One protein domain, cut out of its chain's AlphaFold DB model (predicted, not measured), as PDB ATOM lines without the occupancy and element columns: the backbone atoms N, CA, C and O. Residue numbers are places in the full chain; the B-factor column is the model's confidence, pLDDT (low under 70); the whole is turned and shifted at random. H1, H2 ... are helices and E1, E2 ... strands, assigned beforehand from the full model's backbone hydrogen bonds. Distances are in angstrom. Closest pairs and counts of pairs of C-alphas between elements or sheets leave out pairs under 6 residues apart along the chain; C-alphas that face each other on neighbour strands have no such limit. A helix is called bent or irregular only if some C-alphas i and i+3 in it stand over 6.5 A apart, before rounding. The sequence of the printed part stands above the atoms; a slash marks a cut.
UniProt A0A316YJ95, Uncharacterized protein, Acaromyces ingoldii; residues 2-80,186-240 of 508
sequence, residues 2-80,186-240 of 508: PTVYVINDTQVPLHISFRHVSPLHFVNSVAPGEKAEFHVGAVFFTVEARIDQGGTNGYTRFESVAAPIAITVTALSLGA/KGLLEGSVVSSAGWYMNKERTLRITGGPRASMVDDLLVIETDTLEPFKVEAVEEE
ATOM      1  N   PRO A   2     -14.734 -43.749  41.593       94.19
ATOM      2  CA  PRO A   2     -13.544 -44.232  42.287       94.19
ATOM      3  C   PRO A   2     -12.906 -43.121  43.128       94.19
ATOM      4  O   PRO A   2     -12.810 -41.972  42.686       94.19
ATOM      5  N   THR A   3     -12.458 -43.484  44.326       96.88
ATOM      6  CA  THR A   3     -11.654 -42.610  45.179       96.88
ATOM      7  C   THR A   3     -10.183 -42.792  44.830       96.88
ATOM      8  O   THR A   3      -9.651 -43.900  44.882       96.88
ATOM      9  N   VAL A   4      -9.524 -41.702  44.454       97.25
ATOM     10  CA  VAL A   4      -8.090 -41.665  44.180       97.25
ATOM     11  C   VAL A   4      -7.417 -40.877  45.286       97.25
ATOM     12  O   VAL A   4      -7.837 -39.771  45.624       97.25
ATOM     13  N   TYR A   5      -6.350 -41.445  45.827       97.88
ATOM     14  CA  TYR A   5      -5.531 -40.808  46.840       97.88
ATOM     15  C   TYR A   5      -4.187 -40.396  46.252       97.88
ATOM     16  O   TYR A   5      -3.592 -41.148  45.478       97.88
ATOM     17  N   VAL A   6      -3.680 -39.235  46.658       98.06
ATOM     18  CA  VAL A   6      -2.324 -38.787  46.331       98.06
ATOM     19  C   VAL A   6      -1.603 -38.444  47.627       98.06
ATOM     20  O   VAL A   6      -2.025 -37.552  48.356       98.06
ATOM     21  N   ILE A   7      -0.534 -39.177  47.924       98.12
ATOM     22  CA  ILE A   7       0.315 -38.968  49.096       98.12
ATOM     23  C   ILE A   7       1.498 -38.090  48.686       98.12
ATOM     24  O   ILE A   7       2.182 -38.377  47.697       98.12
ATOM     25  N   ASN A   8       1.743 -37.033  49.453       97.94
ATOM     26  CA  ASN A   8       2.935 -36.207  49.325       97.94
ATOM     27  C   ASN A   8       4.078 -36.812  50.161       97.94
ATOM     28  O   ASN A   8       4.196 -36.504  51.338       97.94
ATOM     29  N   ASP A   9       4.942 -37.651  49.583       97.50
ATOM     30  CA  ASP A   9       6.151 -38.149  50.273       97.50
ATOM     31  C   ASP A   9       7.368 -37.218  50.090       97.50
ATOM     32  O   ASP A   9       8.509 -37.613  50.345       97.50
ATOM     33  N   THR A  10       7.159 -35.986  49.620       96.25
ATOM     34  CA  THR A  10       8.222 -34.981  49.490       96.25
ATOM     35  C   THR A  10       8.395 -34.203  50.799       96.25
ATOM     36  O   THR A  10       7.536 -34.234  51.678       96.25
ATOM     37  N   GLN A  11       9.508 -33.479  50.946       96.19
ATOM     38  CA  GLN A  11       9.765 -32.646  52.132       96.19
ATOM     39  C   GLN A  11       9.104 -31.257  52.067       96.19
ATOM     40  O   GLN A  11       9.207 -30.485  53.018       96.19
ATOM     41  N   VAL A  12       8.426 -30.930  50.964       95.19
ATOM     42  CA  VAL A  12       7.793 -29.626  50.728       95.19
ATOM     43  C   VAL A  12       6.266 -29.758  50.670       95.19
ATOM     44  O   VAL A  12       5.760 -30.779  50.203       95.19
ATOM     45  N   PRO A  13       5.497 -28.752  51.123       96.25
ATOM     46  CA  PRO A  13       4.055 -28.726  50.908       96.25
ATOM     47  C   PRO A  13       3.737 -28.570  49.412       96.25
ATOM     48  O   PRO A  13       4.433 -27.845  48.693       96.25
ATOM     49  N   LEU A  14       2.687 -29.246  48.937       96.69
ATOM     50  CA  LEU A  14       2.313 -29.283  47.519       96.69
ATOM     51  C   LEU A  14       0.861 -28.842  47.279       96.69
ATOM     52  O   LEU A  14      -0.064 -29.284  47.955       96.69
ATOM     53  N   HIS A  15       0.630 -28.049  46.233       96.81
ATOM     54  CA  HIS A  15      -0.679 -27.945  45.586       96.81
ATOM     55  C   HIS A  15      -0.801 -29.077  44.559       96.81
ATOM     56  O   HIS A  15      -0.017 -29.127  43.612       96.81
ATOM     57  N   ILE A  16      -1.778 -29.970  44.711       97.69
ATOM     58  CA  ILE A  16      -1.966 -31.153  43.856       97.69
ATOM     59  C   ILE A  16      -3.258 -30.992  43.053       97.69
ATOM     60  O   ILE A  16      -4.299 -30.660  43.614       97.69
ATOM     61  N   SER A  17      -3.216 -31.249  41.743       97.25
ATOM     62  CA  SER A  17      -4.397 -31.227  40.878       97.25
ATOM     63  C   SER A  17      -4.443 -32.362  39.857       97.25
ATOM     64  O   SER A  17      -3.420 -32.847  39.370       97.25
ATOM     65  N   PHE A  18      -5.664 -32.736  39.484       97.19
ATOM     66  CA  PHE A  18      -5.960 -33.533  38.305       97.19
ATOM     67  C   PHE A  18      -6.478 -32.626  37.189       97.19
ATOM     68  O   PHE A  18      -7.468 -31.902  37.344       97.19
ATOM     69  N   ARG A  19      -5.789 -32.673  36.048       94.81
ATOM     70  CA  ARG A  19      -6.006 -31.797  34.899       94.81
ATOM     71  C   ARG A  19      -6.377 -32.591  33.651       94.81
ATOM     72  O   ARG A  19      -5.843 -33.671  33.416       94.81
ATOM     73  N   HIS A  20      -7.221 -32.000  32.810       90.88
ATOM     74  CA  HIS A  20      -7.321 -32.362  31.386       90.88
ATOM     75  C   HIS A  20      -6.787 -31.212  30.531       90.88
ATOM     76  O   HIS A  20      -5.823 -31.362  29.787       90.88
ATOM     77  N   VAL A  21      -7.401 -30.041  30.705       88.38
ATOM     78  CA  VAL A  21      -7.027 -28.766  30.079       88.38
ATOM     79  C   VAL A  21      -6.765 -27.750  31.197       88.38
ATOM     80  O   VAL A  21      -5.665 -27.208  31.331       88.38
ATOM     81  N   SER A  22      -7.734 -27.601  32.100       91.50
ATOM     82  CA  SER A  22      -7.608 -26.906  33.381       91.50
ATOM     83  C   SER A  22      -7.514 -27.878  34.569       91.50
ATOM     84  O   SER A  22      -7.764 -29.077  34.393       91.50
ATOM     85  N   PRO A  23      -7.135 -27.389  35.767       93.44
ATOM     86  CA  PRO A  23      -7.321 -28.100  37.034       93.44
ATOM     87  C   PRO A  23      -8.811 -28.324  37.300       93.44
ATOM     88  O   PRO A  23      -9.541 -27.368  37.539       93.44
ATOM     89  N   LEU A  24      -9.271 -29.574  37.233       93.88
ATOM     90  CA  LEU A  24     -10.677 -29.936  37.466       93.88
ATOM     91  C   LEU A  24     -10.928 -30.297  38.929       93.88
ATOM     92  O   LEU A  24     -11.912 -29.867  39.520       93.88
ATOM     93  N   HIS A  25     -10.006 -31.057  39.511       95.69
ATOM     94  CA  HIS A  25      -9.998 -31.400  40.927       95.69
ATOM     95  C   HIS A  25      -8.646 -30.976  41.488       95.69
ATOM     96  O   HIS A  25      -7.621 -31.290  40.884       95.69
ATOM     97  N   PHE A  26      -8.622 -30.262  42.609       97.31
ATOM     98  CA  PHE A  26      -7.380 -29.827  43.239       97.31
ATOM     99  C   PHE A  26      -7.519 -29.756  44.760       97.31
ATOM    100  O   PHE A  26      -8.598 -29.475  45.277       97.31
ATOM    101  N   VAL A  27      -6.410 -29.999  45.452       97.62
ATOM    102  CA  VAL A  27      -6.234 -29.753  46.885       97.62
ATOM    103  C   VAL A  27      -4.962 -28.927  47.033       97.62
ATOM    104  O   VAL A  27      -3.908 -29.280  46.501       97.62
ATOM    105  N   ASN A  28      -5.075 -27.787  47.706       97.00
ATOM    106  CA  ASN A  28      -3.957 -26.882  47.948       97.00
ATOM    107  C   ASN A  28      -3.276 -27.230  49.280       97.00
ATOM    108  O   ASN A  28      -3.948 -27.698  50.194       97.00
ATOM    109  N   SER A  29      -1.974 -26.944  49.395       95.62
ATOM    110  CA  SER A  29      -1.250 -26.950  50.676       95.62
ATOM    111  C   SER A  29      -1.182 -28.315  51.380       95.62
ATOM    112  O   SER A  29      -1.158 -28.378  52.603       95.62
ATOM    113  N   VAL A  30      -1.102 -29.402  50.603       97.38
ATOM    114  CA  VAL A  30      -0.939 -30.780  51.096       97.38
ATOM    115  C   VAL A  30       0.434 -30.914  51.752       97.38
ATOM    116  O   VAL A  30       1.462 -30.825  51.071       97.38
ATOM    117  N   ALA A  31       0.469 -31.117  53.064       97.00
ATOM    118  CA  ALA A  31       1.694 -31.161  53.851       97.00
ATOM    119  C   ALA A  31       2.573 -32.394  53.528       97.00
ATOM    120  O   ALA A  31       2.085 -33.393  52.992       97.00
ATOM    121  N   PRO A  32       3.877 -32.364  53.862       97.00
ATOM    122  CA  PRO A  32       4.737 -33.548  53.840       97.00
ATOM    123  C   PRO A  32       4.137 -34.721  54.635       97.00
ATOM    124  O   PRO A  32       3.807 -34.590  55.812       97.00
ATOM    125  N   GLY A  33       4.000 -35.875  53.986       97.12
ATOM    126  CA  GLY A  33       3.355 -37.087  54.501       97.12
ATOM    127  C   GLY A  33       1.822 -37.103  54.421       97.12
ATOM    128  O   GLY A  33       1.217 -38.128  54.739       97.12
ATOM    129  N   GLU A  34       1.174 -36.011  54.007       97.75
ATOM    130  CA  GLU A  34      -0.287 -35.916  53.946       97.75
ATOM    131  C   GLU A  34      -0.874 -36.600  52.698       97.75
ATOM    132  O   GLU A  34      -0.231 -36.742  51.653       97.75
ATOM    133  N   LYS A  35      -2.129 -37.042  52.828       97.81
ATOM    134  CA  LYS A  35      -2.901 -37.767  51.818       97.81
ATOM    135  C   LYS A  35      -4.047 -36.890  51.313       97.81
ATOM    136  O   LYS A  35      -5.047 -36.730  52.004       97.81
ATOM    137  N   ALA A  36      -3.937 -36.385  50.089       97.94
ATOM    138  CA  ALA A  36      -5.053 -35.745  49.401       97.94
ATOM    139  C   ALA A  36      -6.029 -36.806  48.864       97.94
ATOM    140  O   ALA A  36      -5.609 -37.777  48.227       97.94
ATOM    141  N   GLU A  37      -7.325 -36.621  49.111       98.00
ATOM    142  CA  GLU A  37      -8.402 -37.492  48.633       98.00
ATOM    143  C   GLU A  37      -9.205 -36.808  47.523       98.00
ATOM    144  O   GLU A  37      -9.551 -35.631  47.615       98.00
ATOM    145  N   PHE A  38      -9.512 -37.559  46.466       97.38
ATOM    146  CA  PHE A  38     -10.254 -37.071  45.312       97.38
ATOM    147  C   PHE A  38     -11.282 -38.106  44.849       97.38
ATOM    148  O   PHE A  38     -10.944 -39.261  44.590       97.38
ATOM    149  N   HIS A  39     -12.525 -37.681  44.631       96.94
ATOM    150  CA  HIS A  39     -13.536 -38.497  43.958       96.94
ATOM    151  C   HIS A  39     -13.619 -38.074  42.490       96.94
ATOM    152  O   HIS A  39     -14.086 -36.979  42.177       96.94
ATOM    153  N   VAL A  40     -13.141 -38.931  41.587       95.88
ATOM    154  CA  VAL A  40     -12.996 -38.605  40.159       95.88
ATOM    155  C   VAL A  40     -13.800 -39.550  39.268       95.88
ATOM    156  O   VAL A  40     -14.149 -40.668  39.650       95.88
ATOM    157  N   GLY A  41     -14.121 -39.097  38.056       95.44
ATOM    158  CA  GLY A  41     -14.725 -39.941  37.023       95.44
ATOM    159  C   GLY A  41     -13.723 -40.918  36.395       95.44
ATOM    160  O   GLY A  41     -12.511 -40.740  36.501       95.44
ATOM    161  N   ALA A  42     -14.230 -41.922  35.671       95.81
ATOM    162  CA  ALA A  42     -13.418 -42.910  34.952       95.81
ATOM    163  C   ALA A  42     -12.787 -42.334  33.664       95.81
ATOM    164  O   ALA A  42     -13.142 -42.726  32.552       95.81
ATOM    165  N   VAL A  43     -11.866 -41.379  33.824       95.69
ATOM    166  CA  VAL A  43     -11.236 -40.593  32.746       95.69
ATOM    167  C   VAL A  43      -9.703 -40.611  32.884       95.69
ATOM    168  O   VAL A  43      -9.159 -41.036  33.906       95.69
ATOM    169  N   PHE A  44      -8.997 -40.221  31.820       96.69
ATOM    170  CA  PHE A  44      -7.541 -40.064  31.789       96.69
ATOM    171  C   PHE A  44      -7.130 -38.665  32.247       96.69
ATOM    172  O   PHE A  44      -7.249 -37.713  31.479       96.69
ATOM    173  N   PHE A  45      -6.577 -38.559  33.451       97.06
ATOM    174  CA  PHE A  45      -6.071 -37.299  33.988       97.06
ATOM    175  C   PHE A  45      -4.553 -37.156  33.810       97.06
ATOM    176  O   PHE A  45      -3.797 -38.132  33.760       97.06
ATOM    177  N   THR A  46      -4.106 -35.905  33.771       97.19
ATOM    178  CA  THR A  46      -2.728 -35.512  34.068       97.19
ATOM    179  C   THR A  46      -2.665 -35.087  35.528       97.19
ATOM    180  O   THR A  46      -3.427 -34.217  35.950       97.19
ATOM    181  N   VAL A  47      -1.772 -35.696  36.302       97.31
ATOM    182  CA  VAL A  47      -1.488 -35.298  37.685       97.31
ATOM    183  C   VAL A  47      -0.473 -34.167  37.637       97.31
ATOM    184  O   VAL A  47       0.620 -34.357  37.102       97.31
ATOM    185  N   GLU A  48      -0.827 -33.001  38.166       96.19
ATOM    186  CA  GLU A  48       0.080 -31.862  38.294       96.19
ATOM    187  C   GLU A  48       0.243 -31.486  39.766       96.19
ATOM    188  O   GLU A  48      -0.747 -31.225  40.450       96.19
ATOM    189  N   ALA A  49       1.483 -31.416  40.246       96.44
ATOM    190  CA  ALA A  49       1.796 -30.946  41.590       96.44
ATOM    191  C   ALA A  49       2.758 -29.759  41.535       96.44
ATOM    192  O   ALA A  49       3.687 -29.752  40.730       96.44
ATOM    193  N   ARG A  50       2.527 -28.753  42.379       94.56
ATOM    194  CA  ARG A  50       3.339 -27.534  42.486       94.56
ATOM    195  C   ARG A  50       3.794 -27.345  43.920       94.56
ATOM    196  O   ARG A  50       3.004 -27.589  44.824       94.56
ATOM    197  N   ILE A  51       5.007 -26.845  44.130       94.31
ATOM    198  CA  ILE A  51       5.457 -26.431  45.468       94.31
ATOM    199  C   ILE A  51       4.589 -25.260  45.960       94.31
ATOM    200  O   ILE A  51       4.447 -24.254  45.253       94.31
ATOM    201  N   ASP A  52       4.028 -25.394  47.164       93.25
ATOM    202  CA  ASP A  52       3.333 -24.307  47.856       93.25
ATOM    203  C   ASP A  52       4.344 -23.295  48.412       93.25
ATOM    204  O   ASP A  52       5.381 -23.645  48.975       93.25
ATOM    205  N   GLN A  53       4.037 -22.017  48.210       86.12
ATOM    206  CA  GLN A  53       4.876 -20.869  48.557       86.12
ATOM    207  C   GLN A  53       4.188 -19.931  49.561       86.12
ATOM    208  O   GLN A  53       4.596 -18.780  49.705       86.12
ATOM    209  N   GLY A  54       3.133 -20.394  50.240       80.44
ATOM    210  CA  GLY A  54       2.444 -19.630  51.279       80.44
ATOM    211  C   GLY A  54       1.471 -18.582  50.732       80.44
ATOM    212  O   GLY A  54       1.434 -17.462  51.234       80.44
ATOM    213  N   GLY A  55       0.680 -18.936  49.709       72.69
ATOM    214  CA  GLY A  55      -0.566 -18.208  49.403       72.69
ATOM    215  C   GLY A  55      -0.690 -17.482  48.055       72.69
ATOM    216  O   GLY A  55      -1.670 -16.769  47.867       72.69
ATOM    217  N   THR A  56       0.241 -17.642  47.105       76.75
ATOM    218  CA  THR A  56       0.138 -16.992  45.768       76.75
ATOM    219  C   THR A  56       0.105 -17.941  44.563       76.75
ATOM    220  O   THR A  56      -0.222 -17.495  43.467       76.75
ATOM    221  N   ASN A  57       0.408 -19.233  44.743       84.06
ATOM    222  CA  ASN A  57       0.491 -20.240  43.668       84.06
ATOM    223  C   ASN A  57      -0.551 -21.374  43.813       84.06
ATOM    224  O   ASN A  57      -0.443 -22.415  43.161       84.06
ATOM    225  N   GLY A  58      -1.542 -21.190  44.690       87.50
ATOM    226  CA  GLY A  58      -2.629 -22.146  44.872       87.50
ATOM    227  C   GLY A  58      -3.569 -22.154  43.670       87.50
ATOM    228  O   GLY A  58      -3.867 -21.105  43.100       87.50
ATOM    229  N   TYR A  59      -4.072 -23.333  43.309       92.00
ATOM    230  CA  TYR A  59      -5.101 -23.444  42.281       92.00
ATOM    231  C   TYR A  59      -6.382 -22.749  42.753       92.00
ATOM    232  O   TYR A  59      -6.795 -22.906  43.907       92.00
ATOM    233  N   THR A  60      -7.025 -22.000  41.859       90.56
ATOM    234  CA  THR A  60      -8.295 -21.311  42.130       90.56
ATOM    235  C   THR A  60      -9.405 -21.857  41.235       90.56
ATOM    236  O   THR A  60      -9.150 -22.312  40.119       90.56
ATOM    237  N   ARG A  61     -10.664 -21.756  41.684       86.69
ATOM    238  CA  ARG A  61     -11.836 -22.129  40.864       86.69
ATOM    239  C   ARG A  61     -11.892 -21.337  39.546       86.69
ATOM    240  O   ARG A  61     -12.343 -21.863  38.532       86.69
ATOM    241  N   PHE A  62     -11.366 -20.111  39.529       82.62
ATOM    242  CA  PHE A  62     -11.230 -19.323  38.306       82.62
ATOM    243  C   PHE A  62     -10.262 -19.960  37.299       82.62
ATOM    244  O   PHE A  62     -10.591 -19.995  36.121       82.62
ATOM    245  N   GLU A  63      -9.130 -20.548  37.707       79.38
ATOM    246  CA  GLU A  63      -8.258 -21.288  36.772       79.38
ATOM    247  C   GLU A  63      -8.942 -22.538  36.187       79.38
ATOM    248  O   GLU A  63      -8.722 -22.879  35.019       79.38
ATOM    249  N   SER A  64      -9.803 -23.198  36.969       79.81
ATOM    250  CA  SER A  64     -10.610 -24.341  36.520       79.81
ATOM    251  C   SER A  64     -11.564 -23.977  35.380       79.81
ATOM    252  O   SER A  64     -11.698 -24.752  34.430       79.81
ATOM    253  N   VAL A  65     -12.201 -22.804  35.467       76.81
ATOM    254  CA  VAL A  65     -13.294 -22.359  34.583       76.81
ATOM    255  C   VAL A  65     -12.806 -21.454  33.443       76.81
ATOM    256  O   VAL A  65     -13.224 -21.613  32.295       76.81
ATOM    257  N   ALA A  66     -11.873 -20.539  33.715       68.56
ATOM    258  CA  ALA A  66     -11.415 -19.544  32.749       68.56
ATOM    259  C   ALA A  66     -10.608 -20.152  31.596       68.56
ATOM    260  O   ALA A  66     -10.700 -19.654  30.480       68.56
ATOM    261  N   ALA A  67      -9.841 -21.224  31.814       69.12
ATOM    262  CA  ALA A  67      -9.073 -21.850  30.734       69.12
ATOM    263  C   ALA A  67      -9.962 -22.572  29.690       69.12
ATOM    264  O   ALA A  67      -9.761 -22.329  28.496       69.12
ATOM    265  N   PRO A  68     -10.975 -23.384  30.070       59.75
ATOM    266  CA  PRO A  68     -11.976 -23.895  29.135       59.75
ATOM    267  C   PRO A  68     -12.726 -22.778  28.405       59.75
ATOM    268  O   PRO A  68     -12.809 -22.826  27.179       59.75
ATOM    269  N   ILE A  69     -13.199 -21.751  29.129       59.97
ATOM    270  CA  ILE A  69     -13.900 -20.609  28.523       59.97
ATOM    271  C   ILE A  69     -12.984 -19.871  27.542       59.97
ATOM    272  O   ILE A  69     -13.362 -19.660  26.400       59.97
ATOM    273  N   ALA A  70     -11.747 -19.530  27.909       49.53
ATOM    274  CA  ALA A  70     -10.826 -18.836  27.010       49.53
ATOM    275  C   ALA A  70     -10.576 -19.624  25.711       49.53
ATOM    276  O   ALA A  70     -10.500 -19.025  24.638       49.53
ATOM    277  N   ILE A  71     -10.497 -20.957  25.780       58.97
ATOM    278  CA  ILE A  71     -10.350 -21.813  24.595       58.97
ATOM    279  C   ILE A  71     -11.623 -21.801  23.739       58.97
ATOM    280  O   ILE A  71     -11.510 -21.639  22.524       58.97
ATOM    281  N   THR A  72     -12.820 -21.912  24.329       58.28
ATOM    282  CA  THR A  72     -14.078 -21.861  23.560       58.28
ATOM    283  C   THR A  72     -14.328 -20.474  22.970       58.28
ATOM    284  O   THR A  72     -14.601 -20.376  21.778       58.28
ATOM    285  N   VAL A  73     -14.133 -19.398  23.736       57.41
ATOM    286  CA  VAL A  73     -14.255 -18.003  23.273       57.41
ATOM    287  C   VAL A  73     -13.253 -17.703  22.157       57.41
ATOM    288  O   VAL A  73     -13.623 -17.097  21.153       57.41
ATOM    289  N   THR A  74     -12.001 -18.161  22.265       52.41
ATOM    290  CA  THR A  74     -11.003 -17.963  21.195       52.41
ATOM    291  C   THR A  74     -11.349 -18.787  19.950       52.41
ATOM    292  O   THR A  74     -11.231 -18.289  18.835       52.41
ATOM    293  N   ALA A  75     -11.827 -20.027  20.108       54.25
ATOM    294  CA  ALA A  75     -12.258 -20.855  18.979       54.25
ATOM    295  C   ALA A  75     -13.498 -20.284  18.264       54.25
ATOM    296  O   ALA A  75     -13.569 -20.332  17.037       54.25
ATOM    297  N   LEU A  76     -14.447 -19.714  19.015       54.56
ATOM    298  CA  LEU A  76     -15.677 -19.120  18.484       54.56
ATOM    299  C   LEU A  76     -15.455 -17.720  17.889       54.56
ATOM    300  O   LEU A  76     -16.015 -17.423  16.840       54.56
ATOM    301  N   SER A  77     -14.593 -16.881  18.476       55.47
ATOM    302  CA  SER A  77     -14.257 -15.553  17.918       55.47
ATOM    303  C   SER A  77     -13.373 -15.628  16.665       55.47
ATOM    304  O   SER A  77     -13.485 -14.789  15.775       55.47
ATOM    305  N   LEU A  78     -12.572 -16.689  16.511       53.03
ATOM    306  CA  LEU A  78     -11.950 -17.052  15.228       53.03
ATOM    307  C   LEU A  78     -12.954 -17.711  14.246       53.03
ATOM    308  O   LEU A  78     -12.617 -17.993  13.096       53.03
ATOM    309  N   GLY A  79     -14.200 -17.925  14.678       41.00
ATOM    310  CA  GLY A  79     -15.276 -18.634  13.980       41.00
ATOM    311  C   GLY A  79     -15.954 -17.892  12.826       41.00
ATOM    312  O   GLY A  79     -16.793 -18.488  12.157       41.00
ATOM    313  N   ALA A  80     -15.546 -16.660  12.503       45.19
ATOM    314  CA  ALA A  80     -15.818 -16.069  11.184       45.19
ATOM    315  C   ALA A  80     -14.880 -16.623  10.079       45.19
ATOM    316  O   ALA A  80     -15.014 -16.267   8.910       45.19
ATOM    317  N   LYS A 186      14.886 -19.155  39.905       74.12
ATOM    318  CA  LYS A 186      14.060 -19.229  38.688       74.12
ATOM    319  C   LYS A 186      13.985 -20.653  38.120       74.12
ATOM    320  O   LYS A 186      12.902 -21.074  37.732       74.12
ATOM    321  N   GLY A 187      15.094 -21.392  38.107       71.75
ATOM    322  CA  GLY A 187      15.115 -22.803  37.704       71.75
ATOM    323  C   GLY A 187      14.303 -23.699  38.645       71.75
ATOM    324  O   GLY A 187      13.570 -24.560  38.176       71.75
ATOM    325  N   LEU A 188      14.361 -23.436  39.954       70.69
ATOM    326  CA  LEU A 188      13.503 -24.060  40.964       70.69
ATOM    327  C   LEU A 188      12.027 -23.744  40.727       70.69
ATOM    328  O   LEU A 188      11.218 -24.655  40.785       70.69
ATOM    329  N   LEU A 189      11.667 -22.497  40.407       70.31
ATOM    330  CA  LEU A 189      10.286 -22.125  40.079       70.31
ATOM    331  C   LEU A 189       9.791 -22.817  38.801       70.31
ATOM    332  O   LEU A 189       8.713 -23.404  38.809       70.31
ATOM    333  N   GLU A 190      10.581 -22.804  37.726       67.88
ATOM    334  CA  GLU A 190      10.224 -23.450  36.452       67.88
ATOM    335  C   GLU A 190      10.211 -24.989  36.557       67.88
ATOM    336  O   GLU A 190       9.429 -25.637  35.869       67.88
ATOM    337  N   GLY A 191      11.016 -25.569  37.456       64.38
ATOM    338  CA  GLY A 191      11.028 -26.998  37.794       64.38
ATOM    339  C   GLY A 191      10.125 -27.404  38.969       64.38
ATOM    340  O   GLY A 191      10.039 -28.590  39.273       64.38
ATOM    341  N   SER A 192       9.441 -26.458  39.626       77.06
ATOM    342  CA  SER A 192       8.573 -26.729  40.790       77.06
ATOM    343  C   SER A 192       7.260 -27.419  40.426       77.06
ATOM    344  O   SER A 192       6.499 -27.788  41.320       77.06
ATOM    345  N   VAL A 193       6.984 -27.561  39.125       89.75
ATOM    346  CA  VAL A 193       5.768 -28.159  38.579       89.75
ATOM    347  C   VAL A 193       6.070 -29.573  38.092       89.75
ATOM    348  O   VAL A 193       6.657 -29.782  37.029       89.75
ATOM    349  N   VAL A 194       5.621 -30.558  38.860       92.19
ATOM    350  CA  VAL A 194       5.569 -31.963  38.455       92.19
ATOM    351  C   VAL A 194       4.362 -32.135  37.549       92.19
ATOM    352  O   VAL A 194       3.267 -31.737  37.930       92.19
ATOM    353  N   SER A 195       4.521 -32.754  36.380       94.31
ATOM    354  CA  SER A 195       3.391 -33.104  35.516       94.31
ATOM    355  C   SER A 195       3.560 -34.524  34.989       94.31
ATOM    356  O   SER A 195       4.547 -34.834  34.324       94.31
ATOM    357  N   SER A 196       2.608 -35.396  35.315       96.00
ATOM    358  CA  SER A 196       2.600 -36.804  34.921       96.00
ATOM    359  C   SER A 196       1.281 -37.119  34.222       96.00
ATOM    360  O   SER A 196       0.214 -37.072  34.833       96.00
ATOM    361  N   ALA A 197       1.337 -37.377  32.916       95.50
ATOM    362  CA  ALA A 197       0.165 -37.547  32.058       95.50
ATOM    363  C   ALA A 197      -0.227 -39.022  31.872       95.50
ATOM    364  O   ALA A 197       0.616 -39.912  31.949       95.50
ATOM    365  N   GLY A 198      -1.501 -39.273  31.545       93.81
ATOM    366  CA  GLY A 198      -1.976 -40.595  31.109       93.81
ATOM    367  C   GLY A 198      -2.544 -41.497  32.210       93.81
ATOM    368  O   GLY A 198      -2.654 -42.706  32.011       93.81
ATOM    369  N   TRP A 199      -2.946 -40.939  33.353       96.12
ATOM    370  CA  TRP A 199      -3.449 -41.712  34.489       96.12
ATOM    371  C   TRP A 199      -4.937 -42.028  34.348       96.12
ATOM    372  O   TRP A 199      -5.787 -41.151  34.500       96.12
ATOM    373  N   TYR A 200      -5.261 -43.293  34.067       96.50
ATOM    374  CA  TYR A 200      -6.648 -43.743  33.938       96.50
ATOM    375  C   TYR A 200      -7.272 -44.101  35.293       96.50
ATOM    376  O   TYR A 200      -6.962 -45.140  35.894       96.50
ATOM    377  N   MET A 201      -8.189 -43.252  35.754       95.44
ATOM    378  CA  MET A 201      -8.793 -43.328  37.088       95.44
ATOM    379  C   MET A 201     -10.089 -44.150  37.089       95.44
ATOM    380  O   MET A 201     -11.156 -43.661  37.431       95.44
ATOM    381  N   ASN A 202     -10.020 -45.414  36.666       95.94
ATOM    382  CA  ASN A 202     -11.189 -46.306  36.594       95.94
ATOM    383  C   ASN A 202     -11.455 -47.140  37.858       95.94
ATOM    384  O   ASN A 202     -12.450 -47.864  37.914       95.94
ATOM    385  N   LYS A 203     -10.551 -47.090  38.836       95.56
ATOM    386  CA  LYS A 203     -10.570 -47.859  40.084       95.56
ATOM    387  C   LYS A 203      -9.961 -47.012  41.193       95.56
ATOM    388  O   LYS A 203      -9.296 -46.018  40.902       95.56
ATOM    389  N   GLU A 204     -10.160 -47.439  42.432       96.31
ATOM    390  CA  GLU A 204      -9.401 -46.914  43.563       96.31
ATOM    391  C   GLU A 204      -7.898 -47.091  43.312       96.31
ATOM    392  O   GLU A 204      -7.453 -48.134  42.820       96.31
ATOM    393  N   ARG A 205      -7.133 -46.030  43.572       95.19
ATOM    394  CA  ARG A 205      -5.682 -45.976  43.371       95.19
ATOM    395  C   ARG A 205      -5.060 -45.060  44.412       95.19
ATOM    396  O   ARG A 205      -5.600 -43.991  44.693       95.19
ATOM    397  N   THR A 206      -3.881 -45.442  44.881       97.31
ATOM    398  CA  THR A 206      -3.017 -44.593  45.698       97.31
ATOM    399  C   THR A 206      -1.794 -44.218  44.860       97.31
ATOM    400  O   THR A 206      -1.089 -45.091  44.353       97.31
ATOM    401  N   LEU A 207      -1.562 -42.922  44.668       97.50
ATOM    402  CA  LEU A 207      -0.371 -42.373  44.023       97.50
ATOM    403  C   LEU A 207       0.559 -41.783  45.080       97.50
ATOM    404  O   LEU A 207       0.091 -41.227  46.073       97.50
ATOM    405  N   ARG A 208       1.866 -41.862  44.845       97.94
ATOM    406  CA  ARG A 208       2.897 -41.224  45.672       97.94
ATOM    407  C   ARG A 208       3.671 -40.217  44.841       97.94
ATOM    408  O   ARG A 208       4.093 -40.534  43.729       97.94
ATOM    409  N   ILE A 209       3.843 -39.014  45.378       97.44
ATOM    410  CA  ILE A 209       4.740 -38.005  44.818       97.44
ATOM    411  C   ILE A 209       6.022 -38.026  45.644       97.44
ATOM    412  O   ILE A 209       5.986 -37.748  46.840       97.44
ATOM    413  N   THR A 210       7.135 -38.384  45.009       96.88
ATOM    414  CA  THR A 210       8.454 -38.558  45.636       96.88
ATOM    415  C   THR A 210       9.498 -37.653  44.975       96.88
ATOM    416  O   THR A 210       9.261 -37.102  43.896       96.88
ATOM    417  N   GLY A 211      10.661 -37.490  45.612       94.56
ATOM    418  CA  GLY A 211      11.729 -36.591  45.156       94.56
ATOM    419  C   GLY A 211      11.472 -35.129  45.539       94.56
ATOM    420  O   GLY A 211      10.847 -34.850  46.562       94.56
ATOM    421  N   GLY A 212      11.955 -34.202  44.711       92.25
ATOM    422  CA  GLY A 212      11.945 -32.766  44.986       92.25
ATOM    423  C   GLY A 212      13.218 -32.275  45.688       92.25
ATOM    424  O   GLY A 212      14.111 -33.070  45.992       92.25
ATOM    425  N   PRO A 213      13.333 -30.958  45.937       92.62
ATOM    426  CA  PRO A 213      14.399 -30.418  46.771       92.62
ATOM    427  C   PRO A 213      14.186 -30.830  48.232       92.62
ATOM    428  O   PRO A 213      13.044 -30.968  48.686       92.62
ATOM    429  N   ARG A 214      15.271 -30.969  48.999       92.56
ATOM    430  CA  ARG A 214      15.135 -31.132  50.450       92.56
ATOM    431  C   ARG A 214      14.675 -29.834  51.085       92.56
ATOM    432  O   ARG A 214      15.035 -28.744  50.639       92.56
ATOM    433  N   ALA A 215      13.899 -29.958  52.150       93.06
ATOM    434  CA  ALA A 215      13.467 -28.822  52.934       93.06
ATOM    435  C   ALA A 215      13.488 -29.161  54.422       93.06
ATOM    436  O   ALA A 215      13.181 -30.278  54.837       93.06
ATOM    437  N   SER A 216      13.864 -28.173  55.225       92.50
ATOM    438  CA  SER A 216      13.891 -28.268  56.680       92.50
ATOM    439  C   SER A 216      13.178 -27.067  57.286       92.50
ATOM    440  O   SER A 216      13.276 -25.954  56.772       92.50
ATOM    441  N   MET A 217      12.441 -27.293  58.371       90.00
ATOM    442  CA  MET A 217      11.866 -26.206  59.160       90.00
ATOM    443  C   MET A 217      12.940 -25.673  60.107       90.00
ATOM    444  O   MET A 217      13.446 -26.416  60.949       90.00
ATOM    445  N   VAL A 218      13.283 -24.394  59.965       93.25
ATOM    446  CA  VAL A 218      14.229 -23.677  60.828       93.25
ATOM    447  C   VAL A 218      13.555 -22.378  61.256       93.25
ATOM    448  O   VAL A 218      13.205 -21.572  60.402       93.25
ATOM    449  N   ASP A 219      13.352 -22.186  62.560       92.94
ATOM    450  CA  ASP A 219      12.709 -20.991  63.134       92.94
ATOM    451  C   ASP A 219      11.356 -20.640  62.467       92.94
ATOM    452  O   ASP A 219      11.125 -19.509  62.044       92.94
ATOM    453  N   ASP A 220      10.480 -21.645  62.319       87.81
ATOM    454  CA  ASP A 220       9.182 -21.592  61.616       87.81
ATOM    455  C   ASP A 220       9.242 -21.206  60.118       87.81
ATOM    456  O   ASP A 220       8.209 -21.059  59.461       87.81
ATOM    457  N   LEU A 221      10.440 -21.123  59.532       85.25
ATOM    458  CA  LEU A 221      10.662 -20.906  58.105       85.25
ATOM    459  C   LEU A 221      10.999 -22.226  57.401       85.25
ATOM    460  O   LEU A 221      11.883 -22.972  57.824       85.25
ATOM    461  N   LEU A 222      10.333 -22.488  56.273       85.88
ATOM    462  CA  LEU A 222      10.666 -23.604  55.389       85.88
ATOM    463  C   LEU A 222      11.921 -23.259  54.571       85.88
ATOM    464  O   LEU A 222      11.857 -22.535  53.575       85.88
ATOM    465  N   VAL A 223      13.072 -23.780  54.987       90.94
ATOM    466  CA  VAL A 223      14.352 -23.605  54.295       90.94
ATOM    467  C   VAL A 223      14.517 -24.716  53.264       90.94
ATOM    468  O   VAL A 223      14.754 -25.870  53.618       90.94
ATOM    469  N   ILE A 224      14.396 -24.356  51.985       90.50
ATOM    470  CA  ILE A 224      14.593 -25.262  50.847       90.50
ATOM    471  C   ILE A 224      16.077 -25.267  50.453       90.50
ATOM    472  O   ILE A 224      16.644 -24.225  50.115       90.50
ATOM    473  N   GLU A 225      16.698 -26.443  50.462       89.62
ATOM    474  CA  GLU A 225      18.063 -26.652  49.985       89.62
ATOM    475  C   GLU A 225      18.089 -26.649  48.449       89.62
ATOM    476  O   GLU A 225      17.494 -27.501  47.789       89.62
ATOM    477  N   THR A 226      18.809 -25.698  47.850       82.69
ATOM    478  CA  THR A 226      18.887 -25.558  46.384       82.69
ATOM    479  C   THR A 226      19.738 -26.628  45.703       82.69
ATOM    480  O   THR A 226      19.642 -26.812  44.491       82.69
ATOM    481  N   ASP A 227      20.577 -27.315  46.475       83.94
ATOM    482  CA  ASP A 227      21.653 -28.167  45.967       83.94
ATOM    483  C   ASP A 227      21.239 -29.650  45.907       83.94
ATOM    484  O   ASP A 227      21.869 -30.452  45.219       83.94
ATOM    485  N   THR A 228      20.154 -30.020  46.595       82.38
ATOM    486  CA  THR A 228      19.650 -31.396  46.742       82.38
ATOM    487  C   THR A 228      18.424 -31.648  45.861       82.38
ATOM    488  O   THR A 228      17.404 -32.176  46.292       82.38
ATOM    489  N   LEU A 229      18.540 -31.255  44.589       84.56
ATOM    490  CA  LEU A 229      17.501 -31.382  43.565       84.56
ATOM    491  C   LEU A 229      17.351 -32.822  43.048       84.56
ATOM    492  O   LEU A 229      17.892 -33.187  42.002       84.56
ATOM    493  N   GLU A 230      16.565 -33.635  43.753       90.69
ATOM    494  CA  GLU A 230      16.060 -34.896  43.206       90.69
ATOM    495  C   GLU A 230      14.855 -34.616  42.284       90.69
ATOM    496  O   GLU A 230      13.956 -33.858  42.656       90.69
ATOM    497  N   PRO A 231      14.792 -35.189  41.066       90.31
ATOM    498  CA  PRO A 231      13.664 -34.957  40.171       90.31
ATOM    499  C   PRO A 231      12.398 -35.580  40.758       90.31
ATOM    500  O   PRO A 231      12.394 -36.758  41.122       90.31
ATOM    501  N   PHE A 232      11.319 -34.800  40.814       93.12
ATOM    502  CA  PHE A 232      10.026 -35.293  41.268       93.12
ATOM    503  C   PHE A 232       9.526 -36.458  40.404       93.12
ATOM    504  O   PHE A 232       9.654 -36.442  39.175       93.12
ATOM    505  N   LYS A 233       8.891 -37.441  41.042       95.00
ATOM    506  CA  LYS A 233       8.251 -38.586  40.388       95.00
ATOM    507  C   LYS A 233       6.842 -38.783  40.921       95.00
ATOM    508  O   LYS A 233       6.563 -38.476  42.074       95.00
ATOM    509  N   VAL A 234       5.971 -39.318  40.069       96.81
ATOM    510  CA  VAL A 234       4.629 -39.776  40.447       96.81
ATOM    511  C   VAL A 234       4.593 -41.278  40.222       96.81
ATOM    512  O   VAL A 234       4.674 -41.732  39.080       96.81
ATOM    513  N   GLU A 235       4.510 -42.038  41.306       96.62
ATOM    514  CA  GLU A 235       4.575 -43.496  41.304       96.62
ATOM    515  C   GLU A 235       3.227 -44.078  41.745       96.62
ATOM    516  O   GLU A 235       2.556 -43.552  42.637       96.62
ATOM    517  N   ALA A 236       2.799 -45.159  41.093       96.38
ATOM    518  CA  ALA A 236       1.621 -45.903  41.516       96.38
ATOM    519  C   ALA A 236       1.996 -46.779  42.711       96.38
ATOM    520  O   ALA A 236       2.925 -47.581  42.611       96.38
ATOM    521  N   VAL A 237       1.247 -46.690  43.807       95.44
ATOM    522  CA  VAL A 237       1.298 -47.735  44.826       95.44
ATOM    523  C   VAL A 237       0.461 -48.885  44.308       95.44
ATOM    524  O   VAL A 237      -0.770 -48.857  44.362       95.44
ATOM    525  N   GLU A 238       1.134 -49.909  43.796       86.00
ATOM    526  CA  GLU A 238       0.535 -51.231  43.761       86.00
ATOM    527  C   GLU A 238       0.380 -51.673  45.215       86.00
ATOM    528  O   GLU A 238       1.313 -52.163  45.849       86.00
ATOM    529  N   GLU A 239      -0.805 -51.431  45.779       75.81
ATOM    530  CA  GLU A 239      -1.207 -52.112  46.998       75.81
ATOM    531  C   GLU A 239      -1.171 -53.603  46.673       75.81
ATOM    532  O   GLU A 239      -2.041 -54.103  45.955       75.81
ATOM    533  N   GLU A 240      -0.124 -54.289  47.151       64.75
ATOM    534  CA  GLU A 240       0.010 -55.741  47.087       64.75
ATOM    535  C   GLU A 240      -1.242 -56.331  47.714       64.75
ATOM    536  O   GLU A 240      -1.358 -56.459  48.938       64.75
TER     537      GLU A 240
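AT A GLANCE: This is residues 2 to 80 and 186 to 240 of the 508 residues of an uncharacterized protein of Acaromyces ingoldii (UniProt A0A316YJ95). You are looking at a sandwich of two four-stranded sheets face to face, E4 E1 E7 E10 and E3 E2 E5 E6, with helix H1 leaving beside the edge strand E3 as an arm whose residues 72 to 80 stick out. Beyond E7 reaches a small hairpin, E8 and E9, and the short helix H2 comes near E5. The printed part has 134 residues, with E1 to E5, then H1 and H2, then E6 to E10 along it; the first sheet is mixed, the second all antiparallel, and the class is mixed, helices and strands. The whole is compact, with a radius of gyration of the C-alphas of 16.3 A, and only just flat, spanning 57 by 40 by 22 A.

HOW THE PARTS SIT: Start at E1, residues 3 to 8. Its antiparallel neighbour is E4, residues 35 to 39, with N 6 and O 36 2.9 A apart; its parallel neighbour is E7, residues 205 to 212, with N 7 and O 207 2.8 A apart. E10, residues 230 to 237, is antiparallel to E7, with N 208 and O 235 2.9 A apart. Next find E2, residues 14 to 19, a hairpin with E3, residues 23 to 30, with N 27 and O 16 2.9 A apart. E5, residues 44 to 51, is antiparallel to E2, with N 17 and O 48 2.8 A apart, and to E6, residues 193 to 200, with N 47 and O 196 2.8 A apart. The two twisted sheets form the sandwich, two sheets face to face, their facing parts 8.6 A centre to centre and their strands at 32 degrees. Between E6 and E10 the closest C-alphas are those of Val 194 and Phe 232, 6.2 A. E7 runs on at 70 degrees into E8, residues 215 to 218, a hairpin with E9, residues 221 to 224, where N 216 and O 223 are 2.9 A apart. H1, residues 61 to 80, only grazes the sheet of E3 with residues 61 to 67; the closest C-alphas of H1 and E3 are those of Ser 64 and Pro 23, 5.0 A. H2, residues 186 to 191, only just grazes that sheet, with 5 pairs of C-alphas within 10 A. In H2 every O i to N i+4 pair is within hydrogen-bond range, in H1 13 of 16.

IN THESE COORDINATES: Find C-alpha 3 at (-11.654, -42.610, 45.179), where E1 begins. E5 is 23.3 A long, E7 22.1 A, E6 20.5 A and E10 19.6 A; E6 bends by 50 degrees at residue 197, E10 by 50 degrees at residue 234. H1 runs 30.6 A from C-alpha 61 at (-11.836, -22.129, 40.864), and is only just irregular: C-alphas 77 and 80 are 6.9 A apart. E10 ends at C-alpha 237, (1.298, -47.735, 44.826).

THE WHOLE: The C-alphas farthest apart, those of Ala 80 and Asp 219, are 59.5 A apart. Residues 81 to 185 are not printed, and C-alphas 80 and 186 are 40.7 A apart across this cut. Of the links printed whole, E5 to H1 is short and the others are tight. The mean pLDDT of the printed part is 87.4; residues 66 to 80, 190 to 191 and 240 are under 70.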